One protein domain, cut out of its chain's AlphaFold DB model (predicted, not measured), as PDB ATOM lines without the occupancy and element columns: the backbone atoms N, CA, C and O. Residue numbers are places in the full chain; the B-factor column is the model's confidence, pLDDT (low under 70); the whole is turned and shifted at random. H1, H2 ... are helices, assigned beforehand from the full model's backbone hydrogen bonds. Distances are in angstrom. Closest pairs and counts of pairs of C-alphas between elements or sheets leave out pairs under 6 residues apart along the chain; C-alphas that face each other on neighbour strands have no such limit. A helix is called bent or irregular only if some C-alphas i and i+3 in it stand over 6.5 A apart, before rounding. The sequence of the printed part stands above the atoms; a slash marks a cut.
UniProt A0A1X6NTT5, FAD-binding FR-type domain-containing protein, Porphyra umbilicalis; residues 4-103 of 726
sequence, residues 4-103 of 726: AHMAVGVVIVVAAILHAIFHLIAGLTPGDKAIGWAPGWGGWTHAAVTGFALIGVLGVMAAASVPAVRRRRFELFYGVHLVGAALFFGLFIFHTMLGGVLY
ATOM      1  N   ALA A   4     402.497 228.179 430.873       75.31
ATOM      2  CA  ALA A   4     403.083 227.517 432.036       75.31
ATOM      3  C   ALA A   4     403.954 226.298 431.680       75.31
ATOM      4  O   ALA A   4     405.031 226.151 432.244       75.31
ATOM      5  N   HIS A   5     403.545 225.452 430.725       87.38
ATOM      6  CA  HIS A   5     404.344 224.284 430.330       87.38
ATOM      7  C   HIS A   5     405.657 224.706 429.654       87.38
ATOM      8  O   HIS A   5     406.706 224.145 429.950       87.38
ATOM      9  N   MET A   6     405.617 225.740 428.804       85.75
ATOM     10  CA  MET A   6     406.826 226.281 428.170       85.75
ATOM     11  C   MET A   6     407.765 226.918 429.205       85.75
ATOM     12  O   MET A   6     408.962 226.657 429.169       85.75
ATOM     13  N   ALA A   7     407.228 227.694 430.153       85.12
ATOM     14  CA  ALA A   7     408.016 228.300 431.227       85.12
ATOM     15  C   ALA A   7     408.679 227.241 432.126       85.12
ATOM     16  O   ALA A   7     409.881 227.309 432.364       85.12
ATOM     17  N   VAL A   8     407.925 226.226 432.565       89.44
ATOM     18  CA  VAL A   8     408.461 225.107 433.360       89.44
ATOM     19  C   VAL A   8     409.511 224.321 432.572       89.44
ATOM     20  O   VAL A   8     410.554 224.001 433.128       89.44
ATOM     21  N   GLY A   9     409.296 224.070 431.275       90.69
ATOM     22  CA  GLY A   9     410.287 223.418 430.415       90.69
ATOM     23  C   GLY A   9     411.611 224.186 430.338       90.69
ATOM     24  O   GLY A   9     412.668 223.589 430.510       90.69
ATOM     25  N   VAL A  10     411.567 225.513 430.163       90.06
ATOM     26  CA  VAL A  10     412.772 226.366 430.175       90.06
ATOM     27  C   VAL A  10     413.470 226.328 431.537       90.06
ATOM     28  O   VAL A  10     414.686 226.169 431.587       90.06
ATOM     29  N   VAL A  11     412.717 226.409 432.641       93.69
ATOM     30  CA  VAL A  11     413.280 226.306 434.000       93.69
ATOM     31  C   VAL A  11     413.954 224.948 434.224       93.69
ATOM     32  O   VAL A  11     415.053 224.917 434.770       93.69
ATOM     33  N   ILE A  12     413.355 223.844 433.764       93.50
ATOM     34  CA  ILE A  12     413.951 222.500 433.854       93.50
ATOM     35  C   ILE A  12     415.255 222.423 433.050       93.50
ATOM     36  O   ILE A  12     416.240 221.915 433.574       93.50
ATOM     37  N   VAL A  13     415.296 222.957 431.823       93.69
ATOM     38  CA  VAL A  13     416.523 222.993 431.000       93.69
ATOM     39  C   VAL A  13     417.639 223.768 431.704       93.69
ATOM     40  O   VAL A  13     418.740 223.245 431.854       93.69
ATOM     41  N   VAL A  14     417.359 224.983 432.186       93.12
ATOM     42  CA  VAL A  14     418.358 225.816 432.878       93.12
ATOM     43  C   VAL A  14     418.829 225.157 434.178       93.12
ATOM     44  O   VAL A  14     420.030 225.080 434.424       93.12
ATOM     45  N   ALA A  15     417.907 224.630 434.989       93.50
ATOM     46  CA  ALA A  15     418.244 223.953 436.238       93.50
ATOM     47  C   ALA A  15     419.061 222.671 436.006       93.50
ATOM     48  O   ALA A  15     420.014 222.427 436.741       93.50
ATOM     49  N   ALA A  16     418.736 221.886 434.973       94.25
ATOM     50  CA  ALA A  16     419.486 220.686 434.611       94.25
ATOM     51  C   ALA A  16     420.907 221.022 434.132       94.25
ATOM     52  O   ALA A  16     421.853 220.362 434.552       94.25
ATOM     53  N   ILE A  17     421.078 222.075 433.322       92.69
ATOM     54  CA  ILE A  17     422.403 222.552 432.891       92.69
ATOM     55  C   ILE A  17     423.236 223.001 434.098       92.69
ATOM     56  O   ILE A  17     424.370 222.557 434.245       92.69
ATOM     57  N   LEU A  18     422.678 223.821 434.997       92.75
ATOM     58  CA  LEU A  18     423.382 224.260 436.210       92.75
ATOM     59  C   LEU A  18     423.755 223.077 437.115       92.75
ATOM     60  O   LEU A  18     424.889 222.987 437.576       92.75
ATOM     61  N   HIS A  19     422.829 222.140 437.325       90.38
ATOM     62  CA  HIS A  19     423.066 220.906 438.073       90.38
ATOM     63  C   HIS A  19     424.209 220.077 437.461       90.38
ATOM     64  O   HIS A  19     425.133 219.690 438.174       90.38
ATOM     65  N   ALA A  20     424.201 219.875 436.140       88.56
ATOM     66  CA  ALA A  20     425.267 219.173 435.431       88.56
ATOM     67  C   ALA A  20     426.622 219.893 435.552       88.56
ATOM     68  O   ALA A  20     427.633 219.232 435.770       88.56
ATOM     69  N   ILE A  21     426.651 221.231 435.483       86.69
ATOM     70  CA  ILE A  21     427.870 222.031 435.685       86.69
ATOM     71  C   ILE A  21     428.423 221.842 437.104       86.69
ATOM     72  O   ILE A  21     429.610 221.563 437.248       86.69
ATOM     73  N   PHE A  22     427.594 221.931 438.150       84.25
ATOM     74  CA  PHE A  22     428.058 221.721 439.527       84.25
ATOM     75  C   PHE A  22     428.602 220.304 439.750       84.25
ATOM     76  O   PHE A  22     429.668 220.148 440.342       84.25
ATOM     77  N   HIS A  23     427.924 219.274 439.231       80.06
ATOM     78  CA  HIS A  23     428.409 217.895 439.326       80.06
ATOM     79  C   HIS A  23     429.675 217.639 438.495       80.06
ATOM     80  O   HIS A  23     430.511 216.843 438.921       80.06
ATOM     81  N   LEU A  24     429.847 218.322 437.359       78.88
ATOM     82  CA  LEU A  24     431.066 218.261 436.552       78.88
ATOM     83  C   LEU A  24     432.246 218.939 437.262       78.88
ATOM     84  O   LEU A  24     433.310 218.341 437.351       78.88
ATOM     85  N   ILE A  25     432.060 220.142 437.816       77.81
ATOM     86  CA  ILE A  25     433.104 220.853 438.579       77.81
ATOM     87  C   ILE A  25     433.540 220.021 439.787       77.81
ATOM     88  O   ILE A  25     434.733 219.818 439.993       77.81
ATOM     89  N   ALA A  26     432.590 219.495 440.563       71.06
ATOM     90  CA  ALA A  26     432.904 218.671 441.724       71.06
ATOM     91  C   ALA A  26     433.588 217.348 441.327       71.06
ATOM     92  O   ALA A  26     434.578 216.969 441.939       71.06
ATOM     93  N   GLY A  27     433.137 216.688 440.251       67.88
ATOM     94  CA  GLY A  27     433.775 215.475 439.722       67.88
ATOM     95  C   GLY A  27     435.174 215.685 439.123       67.88
ATOM     96  O   GLY A  27     435.944 214.732 439.033       67.88
ATOM     97  N   LEU A  28     435.516 216.917 438.732       69.94
ATOM     98  CA  LEU A  28     436.839 217.305 438.228       69.94
ATOM     99  C   LEU A  28     437.766 217.880 439.314       69.94
ATOM    100  O   LEU A  28     438.936 218.125 439.031       69.94
ATOM    101  N   THR A  29     437.272 218.105 440.537       65.75
ATOM    102  CA  THR A  29     438.044 218.714 441.632       65.75
ATOM    103  C   THR A  29     438.785 217.624 442.426       65.75
ATOM    104  O   THR A  29     438.135 216.819 443.097       65.75
ATOM    105  N   PRO A  30     440.134 217.556 442.401       56.16
ATOM    106  CA  PRO A  30     440.864 216.469 443.050       56.16
ATOM    107  C   PRO A  30     440.703 216.477 444.576       56.16
ATOM    108  O   PRO A  30     440.905 217.499 445.227       56.16
ATOM    109  N   GLY A  31     440.398 215.312 445.150       56.56
ATOM    110  CA  GLY A  31     440.314 215.107 446.602       56.56
ATOM    111  C   GLY A  31     438.926 215.301 447.219       56.56
ATOM    112  O   GLY A  31     438.726 214.869 448.357       56.56
ATOM    113  N   ASP A  32     437.955 215.860 446.492       53.03
ATOM    114  CA  ASP A  32     436.590 216.012 447.001       53.03
ATOM    115  C   ASP A  32     435.797 214.699 446.868       53.03
ATOM    116  O   ASP A  32     435.439 214.248 445.779       53.03
ATOM    117  N   LYS A  33     435.537 214.040 448.003       51.84
ATOM    118  CA  LYS A  33     434.853 212.734 448.050       51.84
ATOM    119  C   LYS A  33     433.325 212.843 447.954       51.84
ATOM    120  O   LYS A  33     432.659 211.808 447.948       51.84
ATOM    121  N   ALA A  34     432.761 214.055 447.905       51.84
ATOM    122  CA  ALA A  34     431.315 214.288 447.974       51.84
ATOM    123  C   ALA A  34     430.520 213.621 446.834       51.84
ATOM    124  O   ALA A  34     429.361 213.246 447.017       51.84
ATOM    125  N   ILE A  35     431.148 213.424 445.673       52.75
ATOM    126  CA  ILE A  35     430.664 212.547 444.606       52.75
ATOM    127  C   ILE A  35     431.864 211.685 444.217       52.75
ATOM    128  O   ILE A  35     432.845 212.203 443.696       52.75
ATOM    129  N   GLY A  36     431.827 210.380 444.484       48.84
ATOM    130  CA  GLY A  36     432.974 209.505 444.227       48.84
ATOM    131  C   GLY A  36     433.221 209.270 442.735       48.84
ATOM    132  O   GLY A  36     432.663 208.331 442.171       48.84
ATOM    133  N   TRP A  37     434.068 210.086 442.103       56.12
ATOM    134  CA  TRP A  37     434.610 209.823 440.765       56.12
ATOM    135  C   TRP A  37     435.986 209.152 440.901       56.12
ATOM    136  O   TRP A  37     436.956 209.775 441.323       56.12
ATOM    137  N   ALA A  38     436.072 207.876 440.524       48.94
ATOM    138  CA  ALA A  38     437.321 207.154 440.267       48.94
ATOM    139  C   ALA A  38     437.146 206.372 438.945       48.94
ATOM    140  O   ALA A  38     436.065 205.810 438.772       48.94
ATOM    141  N   PRO A  39     438.127 206.369 438.014       38.25
ATOM    142  CA  PRO A  39     437.896 206.790 436.616       38.25
ATOM    143  C   PRO A  39     437.726 205.687 435.539       38.25
ATOM    144  O   PRO A  39     438.358 204.639 435.600       38.25
ATOM    145  N   GLY A  40     436.965 205.991 434.469       40.50
ATOM    146  CA  GLY A  40     436.988 205.289 433.161       40.50
ATOM    147  C   GLY A  40     435.627 204.844 432.585       40.50
ATOM    148  O   GLY A  40     434.607 204.891 433.257       40.50
ATOM    149  N   TRP A  41     435.572 204.273 431.373       46.66
ATOM    150  CA  TRP A  41     434.397 203.437 431.022       46.66
ATOM    151  C   TRP A  41     434.250 202.229 431.990       46.66
ATOM    152  O   TRP A  41     433.180 201.636 432.071       46.66
ATOM    153  N   GLY A  42     435.283 201.950 432.803       49.34
ATOM    154  CA  GLY A  42     435.222 201.239 434.089       49.34
ATOM    155  C   GLY A  42     435.441 202.140 435.324       49.34
ATOM    156  O   GLY A  42     436.277 201.820 436.159       49.34
ATOM    157  N   GLY A  43     434.732 203.272 435.425       53.84
ATOM    158  CA  GLY A  43     434.875 204.261 436.506       53.84
ATOM    159  C   GLY A  43     434.225 205.636 436.237       53.84
ATOM    160  O   GLY A  43     434.785 206.693 436.520       53.84
ATOM    161  N   TRP A  44     433.038 205.668 435.636       63.34
ATOM    162  CA  TRP A  44     432.121 206.808 435.760       63.34
ATOM    163  C   TRP A  44     430.941 206.287 436.574       63.34
ATOM    164  O   TRP A  44     430.504 205.150 436.386       63.34
ATOM    165  N   THR A  45     430.424 207.082 437.509       73.69
ATOM    166  CA  THR A  45     429.274 206.637 438.307       73.69
ATOM    167  C   THR A  45     428.037 206.482 437.418       73.69
ATOM    168  O   THR A  45     427.874 207.205 436.431       73.69
ATOM    169  N   HIS A  46     427.114 205.586 437.789       77.00
ATOM    170  CA  HIS A  46     425.827 205.458 437.087       77.00
ATOM    171  C   HIS A  46     425.104 206.816 436.988       77.00
ATOM    172  O   HIS A  46     424.498 207.120 435.961       77.00
ATOM    173  N   ALA A  47     425.218 207.653 438.027       79.06
ATOM    174  CA  ALA A  47     424.669 209.002 438.083       79.06
ATOM    175  C   ALA A  47     425.297 209.927 437.027       79.06
ATOM    176  O   ALA A  47     424.567 210.653 436.358       79.06
ATOM    177  N   ALA A  48     426.615 209.860 436.807       80.06
ATOM    178  CA  ALA A  48     427.272 210.607 435.737       80.06
ATOM    179  C   ALA A  48     426.767 210.157 434.355       80.06
ATOM    180  O   ALA A  48     426.249 210.979 433.601       80.06
ATOM    181  N   VAL A  49     426.824 208.855 434.046       83.06
ATOM    182  CA  VAL A  49     426.406 208.305 432.737       83.06
ATOM    183  C   VAL A  49     424.942 208.643 432.421       83.06
ATOM    184  O   VAL A  49     424.632 209.169 431.349       83.06
ATOM    185  N   THR A  50     424.036 208.403 433.372       88.00
ATOM    186  CA  THR A  50     422.613 208.753 433.225       88.00
ATOM    187  C   THR A  50     422.384 210.264 433.178       88.00
ATOM    188  O   THR A  50     421.493 210.709 432.460       88.00
ATOM    189  N   GLY A  51     423.204 211.064 433.866       89.56
ATOM    190  CA  GLY A  51     423.166 212.527 433.828       89.56
ATOM    191  C   GLY A  51     423.489 213.090 432.443       89.56
ATOM    192  O   GLY A  51     422.715 213.891 431.916       89.56
ATOM    193  N   PHE A  52     424.564 212.625 431.794       89.38
ATOM    194  CA  PHE A  52     424.871 213.023 430.411       89.38
ATOM    195  C   PHE A  52     423.786 212.572 429.430       89.38
ATOM    196  O   PHE A  52     423.381 213.355 428.569       89.38
ATOM    197  N   ALA A  53     423.252 211.356 429.592       91.44
ATOM    198  CA  ALA A  53     422.134 210.878 428.781       91.44
ATOM    199  C   ALA A  53     420.876 211.756 428.952       91.44
ATOM    200  O   ALA A  53     420.241 212.121 427.963       91.44
ATOM    201  N   LEU A  54     420.547 212.160 430.185       94.69
ATOM    202  CA  LEU A  54     419.435 213.066 430.487       94.69
ATOM    203  C   LEU A  54     419.621 214.451 429.863       94.69
ATOM    204  O   LEU A  54     418.677 214.968 429.265       94.69
ATOM    205  N   ILE A  55     420.819 215.037 429.957       95.69
ATOM    206  CA  ILE A  55     421.140 216.325 429.321       95.69
ATOM    207  C   ILE A  55     421.042 216.220 427.795       95.69
ATOM    208  O   ILE A  55     420.456 217.101 427.167       95.69
ATOM    209  N   GLY A  56     421.532 215.129 427.198       95.31
ATOM    210  CA  GLY A  56     421.407 214.866 425.763       95.31
ATOM    211  C   GLY A  56     419.948 214.779 425.304       95.31
ATOM    212  O   GLY A  56     419.538 215.512 424.403       95.31
ATOM    213  N   VAL A  57     419.135 213.947 425.968       96.19
ATOM    214  CA  VAL A  57     417.693 213.809 425.680       96.19
ATOM    215  C   VAL A  57     416.972 215.150 425.834       96.19
ATOM    216  O   VAL A  57     416.232 215.559 424.938       96.19
ATOM    217  N   LEU A  58     417.216 215.867 426.933       95.94
ATOM    218  CA  LEU A  58     416.582 217.153 427.210       95.94
ATOM    219  C   LEU A  58     417.005 218.238 426.202       95.94
ATOM    220  O   LEU A  58     416.169 219.037 425.780       95.94
ATOM    221  N   GLY A  59     418.265 218.233 425.758       95.88
ATOM    222  CA  GLY A  59     418.784 219.113 424.710       95.88
ATOM    223  C   GLY A  59     418.133 218.859 423.347       95.88
ATOM    224  O   GLY A  59     417.663 219.801 422.706       95.88
ATOM    225  N   VAL A  60     418.009 217.593 422.934       96.38
ATOM    226  CA  VAL A  60     417.309 217.206 421.693       96.38
ATOM    227  C   VAL A  60     415.825 217.593 421.754       96.38
ATOM    228  O   VAL A  60     415.299 218.178 420.803       96.38
ATOM    229  N   MET A  61     415.156 217.360 422.889       96.25
ATOM    230  CA  MET A  61     413.781 217.824 423.110       96.25
ATOM    231  C   MET A  61     413.667 219.349 423.016       96.25
ATOM    232  O   MET A  61     412.734 219.847 422.381       96.25
ATOM    233  N   ALA A  62     414.591 220.100 423.622       94.75
ATOM    234  CA  ALA A  62     414.586 221.561 423.593       94.75
ATOM    235  C   ALA A  62     414.770 222.100 422.166       94.75
ATOM    236  O   ALA A  62     413.981 222.944 421.732       94.75
ATOM    237  N   ALA A  63     415.730 221.556 421.409       95.00
ATOM    238  CA  ALA A  63     415.989 221.915 420.014       95.00
ATOM    239  C   ALA A  63     414.767 221.658 419.111       95.00
ATOM    240  O   ALA A  63     414.318 222.559 418.398       95.00
ATOM    241  N   ALA A  64     414.151 220.474 419.203       93.94
ATOM    242  CA  ALA A  64     412.924 220.160 418.465       93.94
ATOM    243  C   ALA A  64     411.729 221.050 418.877       93.94
ATOM    244  O   ALA A  64     410.832 221.319 418.077       93.94
ATOM    245  N   SER A  65     411.725 221.551 420.117       92.62
ATOM    246  CA  SER A  65     410.673 222.420 420.661       92.62
ATOM    247  C   SER A  65     410.801 223.896 420.258       92.62
ATOM    248  O   SER A  65     409.886 224.677 420.548       92.62
ATOM    249  N   VAL A  66     411.883 224.305 419.583       91.75
ATOM    250  CA  VAL A  66     412.090 225.687 419.112       91.75
ATOM    251  C   VAL A  66     410.935 226.117 418.190       91.75
ATOM    252  O   VAL A  66     410.538 225.346 417.312       91.75
ATOM    253  N   PRO A  67     410.380 227.346 418.318       89.06
ATOM    254  CA  PRO A  67     409.226 227.785 417.526       89.06
ATOM    255  C   PRO A  67     409.392 227.652 416.007       89.06
ATOM    256  O   PRO A  67     408.411 227.390 415.315       89.06
ATOM    257  N   ALA A  68     410.601 227.830 415.469       88.88
ATOM    258  CA  ALA A  68     410.878 227.627 414.046       88.88
ATOM    259  C   ALA A  68     410.710 226.157 413.616       88.88
ATOM    260  O   ALA A  68     410.079 225.897 412.594       88.88
ATOM    261  N   VAL A  69     411.204 225.211 414.424       88.69
ATOM    262  CA  VAL A  69     411.130 223.768 414.147       88.69
ATOM    263  C   VAL A  69     409.694 223.274 414.300       88.69
ATOM    264  O   VAL A  69     409.095 222.853 413.315       88.69
ATOM    265  N   ARG A  70     409.086 223.424 415.486       87.75
ATOM    266  CA  ARG A  70     407.752 222.859 415.785       87.75
ATOM    267  C   ARG A  70     406.596 223.403 414.937       87.75
ATOM    268  O   ARG A  70     405.534 222.795 414.921       87.75
ATOM    269  N   ARG A  71     406.764 224.568 414.292       82.94
ATOM    270  CA  ARG A  71     405.776 225.119 413.343       82.94
ATOM    271  C   ARG A  71     405.941 224.541 411.938       82.94
ATOM    272  O   ARG A  71     404.944 224.305 411.278       82.94
ATOM    273  N   ARG A  72     407.181 224.303 411.493       84.25
ATOM    274  CA  ARG A  72     407.480 223.766 410.154       84.25
ATOM    275  C   ARG A  72     407.378 222.239 410.093       84.25
ATOM    276  O   ARG A  72     406.935 221.706 409.083       84.25
ATOM    277  N   ARG A  73     407.817 221.555 411.155       86.38
ATOM    278  CA  ARG A  73     407.916 220.093 411.265       86.38
ATOM    279  C   ARG A  73     407.215 219.618 412.539       86.38
ATOM    280  O   ARG A  73     407.873 219.370 413.554       86.38
ATOM    281  N   PHE A  74     405.883 219.581 412.522       83.31
ATOM    282  CA  PHE A  74     405.107 219.302 413.734       83.31
ATOM    283  C   PHE A  74     405.257 217.844 414.176       83.31
ATOM    284  O   PHE A  74     405.470 217.599 415.361       83.31
ATOM    285  N   GLU A  75     405.238 216.896 413.232       83.75
ATOM    286  CA  GLU A  75     405.405 215.465 413.524       83.75
ATOM    287  C   GLU A  75     406.772 215.165 414.151       83.75
ATOM    288  O   GLU A  75     406.859 214.430 415.135       83.75
ATOM    289  N   LEU A  76     407.842 215.795 413.643       87.50
ATOM    290  CA  LEU A  76     409.187 215.678 414.219       87.50
ATOM    291  C   LEU A  76     409.215 216.186 415.664       87.50
ATOM    292  O   LEU A  76     409.697 215.487 416.551       87.50
ATOM    293  N   PHE A  77     408.679 217.389 415.902       89.50
ATOM    294  CA  PHE A  77     408.565 217.946 417.248       89.50
ATOM    295  C   PHE A  77     407.787 217.003 418.171       89.50
ATOM    296  O   PHE A  77     408.275 216.668 419.246       89.50
ATOM    297  N   TYR A  78     406.602 216.554 417.756       86.06
ATOM    298  CA  TYR A  78     405.718 215.749 418.589       86.06
ATOM    299  C   TYR A  78     406.316 214.372 418.907       86.06
ATOM    300  O   TYR A  78     406.321 213.964 420.070       86.06
ATOM    301  N   GLY A  79     406.892 213.693 417.909       87.38
ATOM    302  CA  GLY A  79     407.572 212.410 418.078       87.38
ATOM    303  C   GLY A  79     408.786 212.507 419.005       87.38
ATOM    304  O   GLY A  79     408.860 211.774 419.992       87.38
ATOM    305  N   VAL A  80     409.692 213.462 418.752       92.31
ATOM    306  CA  VAL A  80     410.871 213.703 419.606       92.31
ATOM    307  C   VAL A  80     410.457 214.071 421.030       92.31
ATOM    308  O   VAL A  80     411.059 213.587 421.983       92.31
ATOM    309  N   HIS A  81     409.420 214.890 421.204       92.06
ATOM    310  CA  HIS A  81     408.984 215.318 422.530       92.06
ATOM    311  C   HIS A  81     408.277 214.191 423.305       92.06
ATOM    312  O   HIS A  81     408.449 214.091 424.517       92.06
ATOM    313  N   LEU A  82     407.522 213.311 422.635       89.44
ATOM    314  CA  LEU A  82     406.864 212.165 423.269       89.44
ATOM    315  C   LEU A  82     407.866 211.069 423.663       89.44
ATOM    316  O   LEU A  82     407.869 210.628 424.812       89.44
ATOM    317  N   VAL A  83     408.725 210.651 422.726       89.69
ATOM    318  CA  VAL A  83     409.765 209.639 422.981       89.69
ATOM    319  C   VAL A  83     410.792 210.184 423.969       89.69
ATOM    320  O   VAL A  83     411.118 209.516 424.945       89.69
ATOM    321  N   GLY A  84     411.232 211.430 423.780       93.62
ATOM    322  CA  GLY A  84     412.142 212.117 424.689       93.62
ATOM    323  C   GLY A  84     411.583 212.240 426.105       93.62
ATOM    324  O   GLY A  84     412.312 211.968 427.049       93.62
ATOM    325  N   ALA A  85     410.294 212.551 426.287       91.00
ATOM    326  CA  ALA A  85     409.691 212.589 427.622       91.00
ATOM    327  C   ALA A  85     409.678 211.205 428.296       91.00
ATOM    328  O   ALA A  85     409.978 211.104 429.485       91.00
ATOM    329  N   ALA A  86     409.369 210.138 427.549       89.38
ATOM    330  CA  ALA A  86     409.412 208.772 428.073       89.38
ATOM    331  C   ALA A  86     410.842 208.354 428.466       89.38
ATOM    332  O   ALA A  86     411.050 207.853 429.572       89.38
ATOM    333  N   LEU A  87     411.827 208.629 427.602       91.00
ATOM    334  CA  LEU A  87     413.246 208.391 427.880       91.00
ATOM    335  C   LEU A  87     413.739 209.223 429.068       91.00
ATOM    336  O   LEU A  87     414.412 208.683 429.937       91.00
ATOM    337  N   PHE A  88     413.367 210.502 429.149       92.50
ATOM    338  CA  PHE A  88     413.743 211.394 430.242       92.50
ATOM    339  C   PHE A  88     413.221 210.877 431.584       92.50
ATOM    340  O   PHE A  88     414.007 210.714 432.508       92.50
ATOM    341  N   PHE A  89     411.928 210.558 431.709       87.81
ATOM    342  CA  PHE A  89     411.398 210.044 432.979       87.81
ATOM    343  C   PHE A  89     411.950 208.655 433.333       87.81
ATOM    344  O   PHE A  89     412.225 208.408 434.506       87.81
ATOM    345  N   GLY A  90     412.172 207.777 432.348       86.88
ATOM    346  CA  GLY A  90     412.825 206.483 432.570       86.88
ATOM    347  C   GLY A  90     414.261 206.638 433.080       86.88
ATOM    348  O   GLY A  90     414.598 206.134 434.150       86.88
ATOM    349  N   LEU A  91     415.091 207.402 432.366       89.44
ATOM    350  CA  LEU A  91     416.469 207.700 432.768       89.44
ATOM    351  C   LEU A  91     416.534 208.461 434.097       89.44
ATOM    352  O   LEU A  91     417.440 208.207 434.880       89.44
ATOM    353  N   PHE A  92     415.576 209.343 434.395       89.44
ATOM    354  CA  PHE A  92     415.524 210.095 435.652       89.44
ATOM    355  C   PHE A  92     415.257 209.192 436.860       89.44
ATOM    356  O   PHE A  92     415.838 209.402 437.926       89.44
ATOM    357  N   ILE A  93     414.433 208.151 436.697       85.62
ATOM    358  CA  ILE A  93     414.247 207.115 437.720       85.62
ATOM    359  C   ILE A  93     415.589 206.421 437.997       85.62
ATOM    360  O   ILE A  93     416.029 206.421 439.144       85.62
ATOM    361  N   PHE A  94     416.297 205.937 436.970       83.88
ATOM    362  CA  PHE A  94     417.609 205.291 437.147       83.88
ATOM    363  C   PHE A  94     418.693 206.234 437.695       83.88
ATOM    364  O   PHE A  94     419.462 205.847 438.569       83.88
ATOM    365  N   HIS A  95     418.724 207.487 437.245       86.50
ATOM    366  CA  HIS A  95     419.649 208.526 437.709       86.50
ATOM    367  C   HIS A  95     419.495 208.849 439.203       86.50
ATOM    368  O   HIS A  95     420.435 209.299 439.850       86.50
ATOM    369  N   THR A  96     418.305 208.610 439.761       85.62
ATOM    370  CA  THR A  96     417.971 208.896 441.164       85.62
ATOM    371  C   THR A  96     417.888 207.641 442.046       85.62
ATOM    372  O   THR A  96     417.458 207.732 443.200       85.62
ATOM    373  N   MET A  97     418.339 206.483 441.538       80.75
ATOM    374  CA  MET A  97     418.515 205.223 442.279       80.75
ATOM    375  C   MET A  97     419.896 205.139 442.951       80.75
ATOM    376  O   MET A  97     420.695 204.237 442.691       80.75
ATOM    377  N   LEU A  98     420.190 206.078 443.852       73.06
ATOM    378  CA  LEU A  98     421.449 206.069 444.595       73.06
ATOM    379  C   LEU A  98     421.462 204.889 445.582       73.06
ATOM    380  O   LEU A  98     420.580 204.765 446.429       73.06
ATOM    381  N   GLY A  99     422.456 204.003 445.460       69.75
ATOM    382  CA  GLY A  99     422.600 202.831 446.335       69.75
ATOM    383  C   GLY A  99     421.452 201.817 446.234       69.75
ATOM    384  O   GLY A  99     421.172 201.123 447.205       69.75
ATOM    385  N   GLY A 100     420.743 201.766 445.098       72.56
ATOM    386  CA  GLY A 100     419.553 200.920 444.921       72.56
ATOM    387  C   GLY A 100     418.269 201.489 445.542       72.56
ATOM    388  O   GLY A 100     417.197 200.915 445.359       72.56
ATOM    389  N   VAL A 101     418.338 202.639 446.221       78.00
ATOM    390  CA  VAL A 101     417.176 203.329 446.789       78.00
ATOM    391  C   VAL A 101     416.721 204.431 445.834       78.00
ATOM    392  O   VAL A 101     417.447 205.382 445.554       78.00
ATOM    393  N   LEU A 102     415.489 204.328 445.333       79.31
ATOM    394  CA  LEU A 102     414.884 205.359 444.487       79.31
ATOM    395  C   LEU A 102     414.458 206.558 445.347       79.31
ATOM    396  O   LEU A 102     413.367 206.554 445.903       79.31
ATOM    397  N   TYR A 103     415.266 207.615 445.448       77.62
ATOM    398  CA  TYR A 103     414.932 208.776 446.299       77.62
ATOM    399  C   TYR A 103     413.880 209.721 445.694       77.62
ATOM    400  O   TYR A 103     413.225 210.476 446.424       77.62
TER     401      TYR A 103
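This is residues 4 to 103 of the 726 residues of the protein "FAD-binding FR-type domain-containing protein" of Porphyra umbilicalis (UniProt A0A1X6NTT5). Three long helices, H1, H2 and H4, make an elongated, rather open body in which H2 packs along H4 on one side and is crossed at a slant by H1 on another, while H1 and H4 stay apart. At one end the short helix H3 makes the corner between H2 and H4; at the other end a long loop, residues 29 to 45, leads from H1 back to H2. The printed part has 100 residues with four named helices, in the order H1, H2, H3, H4, and no named strand; the class is all helix. With a radius of gyration of the C-alphas of 15.7 A it is only just loose, close to compact, and it spans 49 by 26 by 24 A.

H1, the longest helix, holds residues 4 to 28 and measures 35.8 A from C-alpha 4 at (403.083, 227.517, 432.036) to C-alpha 28 at (436.839, 217.305, 438.228). H2 holds residues 46 to 64 and is 27.0 A long. H4 holds residues 74 to 95, 30.0 A long, and ends with C-alpha 95 at (419.649, 208.526, 437.709). H3 is the short helix of residues 67 to 72. No helix is bent or irregular.

H1 touches H2 with its residues 13 to 20 alone, and the closest C-alphas, those of Val 13 and Leu 58, are 7.0 A apart. The two helices run opposite ways at a steep tilt of 36 degrees, only just beyond shallow, and form a helical hairpin. H2 touches H4 with 26 pairs of C-alphas within 8 A, the closest being those of Ala 64 and Phe 77 at 5.0 A. H2 and H4 run opposite ways at a shallow tilt of 16 degrees. H3 and H4 touch only at the corner by their link, where the C-alphas of Arg 70 and Phe 77 come closest at 5.2 A; of H4, residues 76 to 78 alone take part. H2 and H3 are close but not clearly touching, with the closest C-alphas, those of Ala 64 and Arg 70, 6.4 A apart. H1 is apart from H3 and from H4. In H1, H2, H3 and H4 every O i to N i+4 pair is within hydrogen-bond range.

The two C-alphas farthest apart, those of Gly 31 and Arg 72, are 49.8 A from each other. The printed part has no cut. The link from H1 to H2 is long, with 17 residues, and those from H2 to H3 and from H3 to H4 are tight. After H4, residues 97 to 98 pair with residues 101 to 102, antiparallel, in stretches too short to be named. The mean pLDDT of the printed part is 81.4, and residues 27 to 44 and residue 99 are under 70.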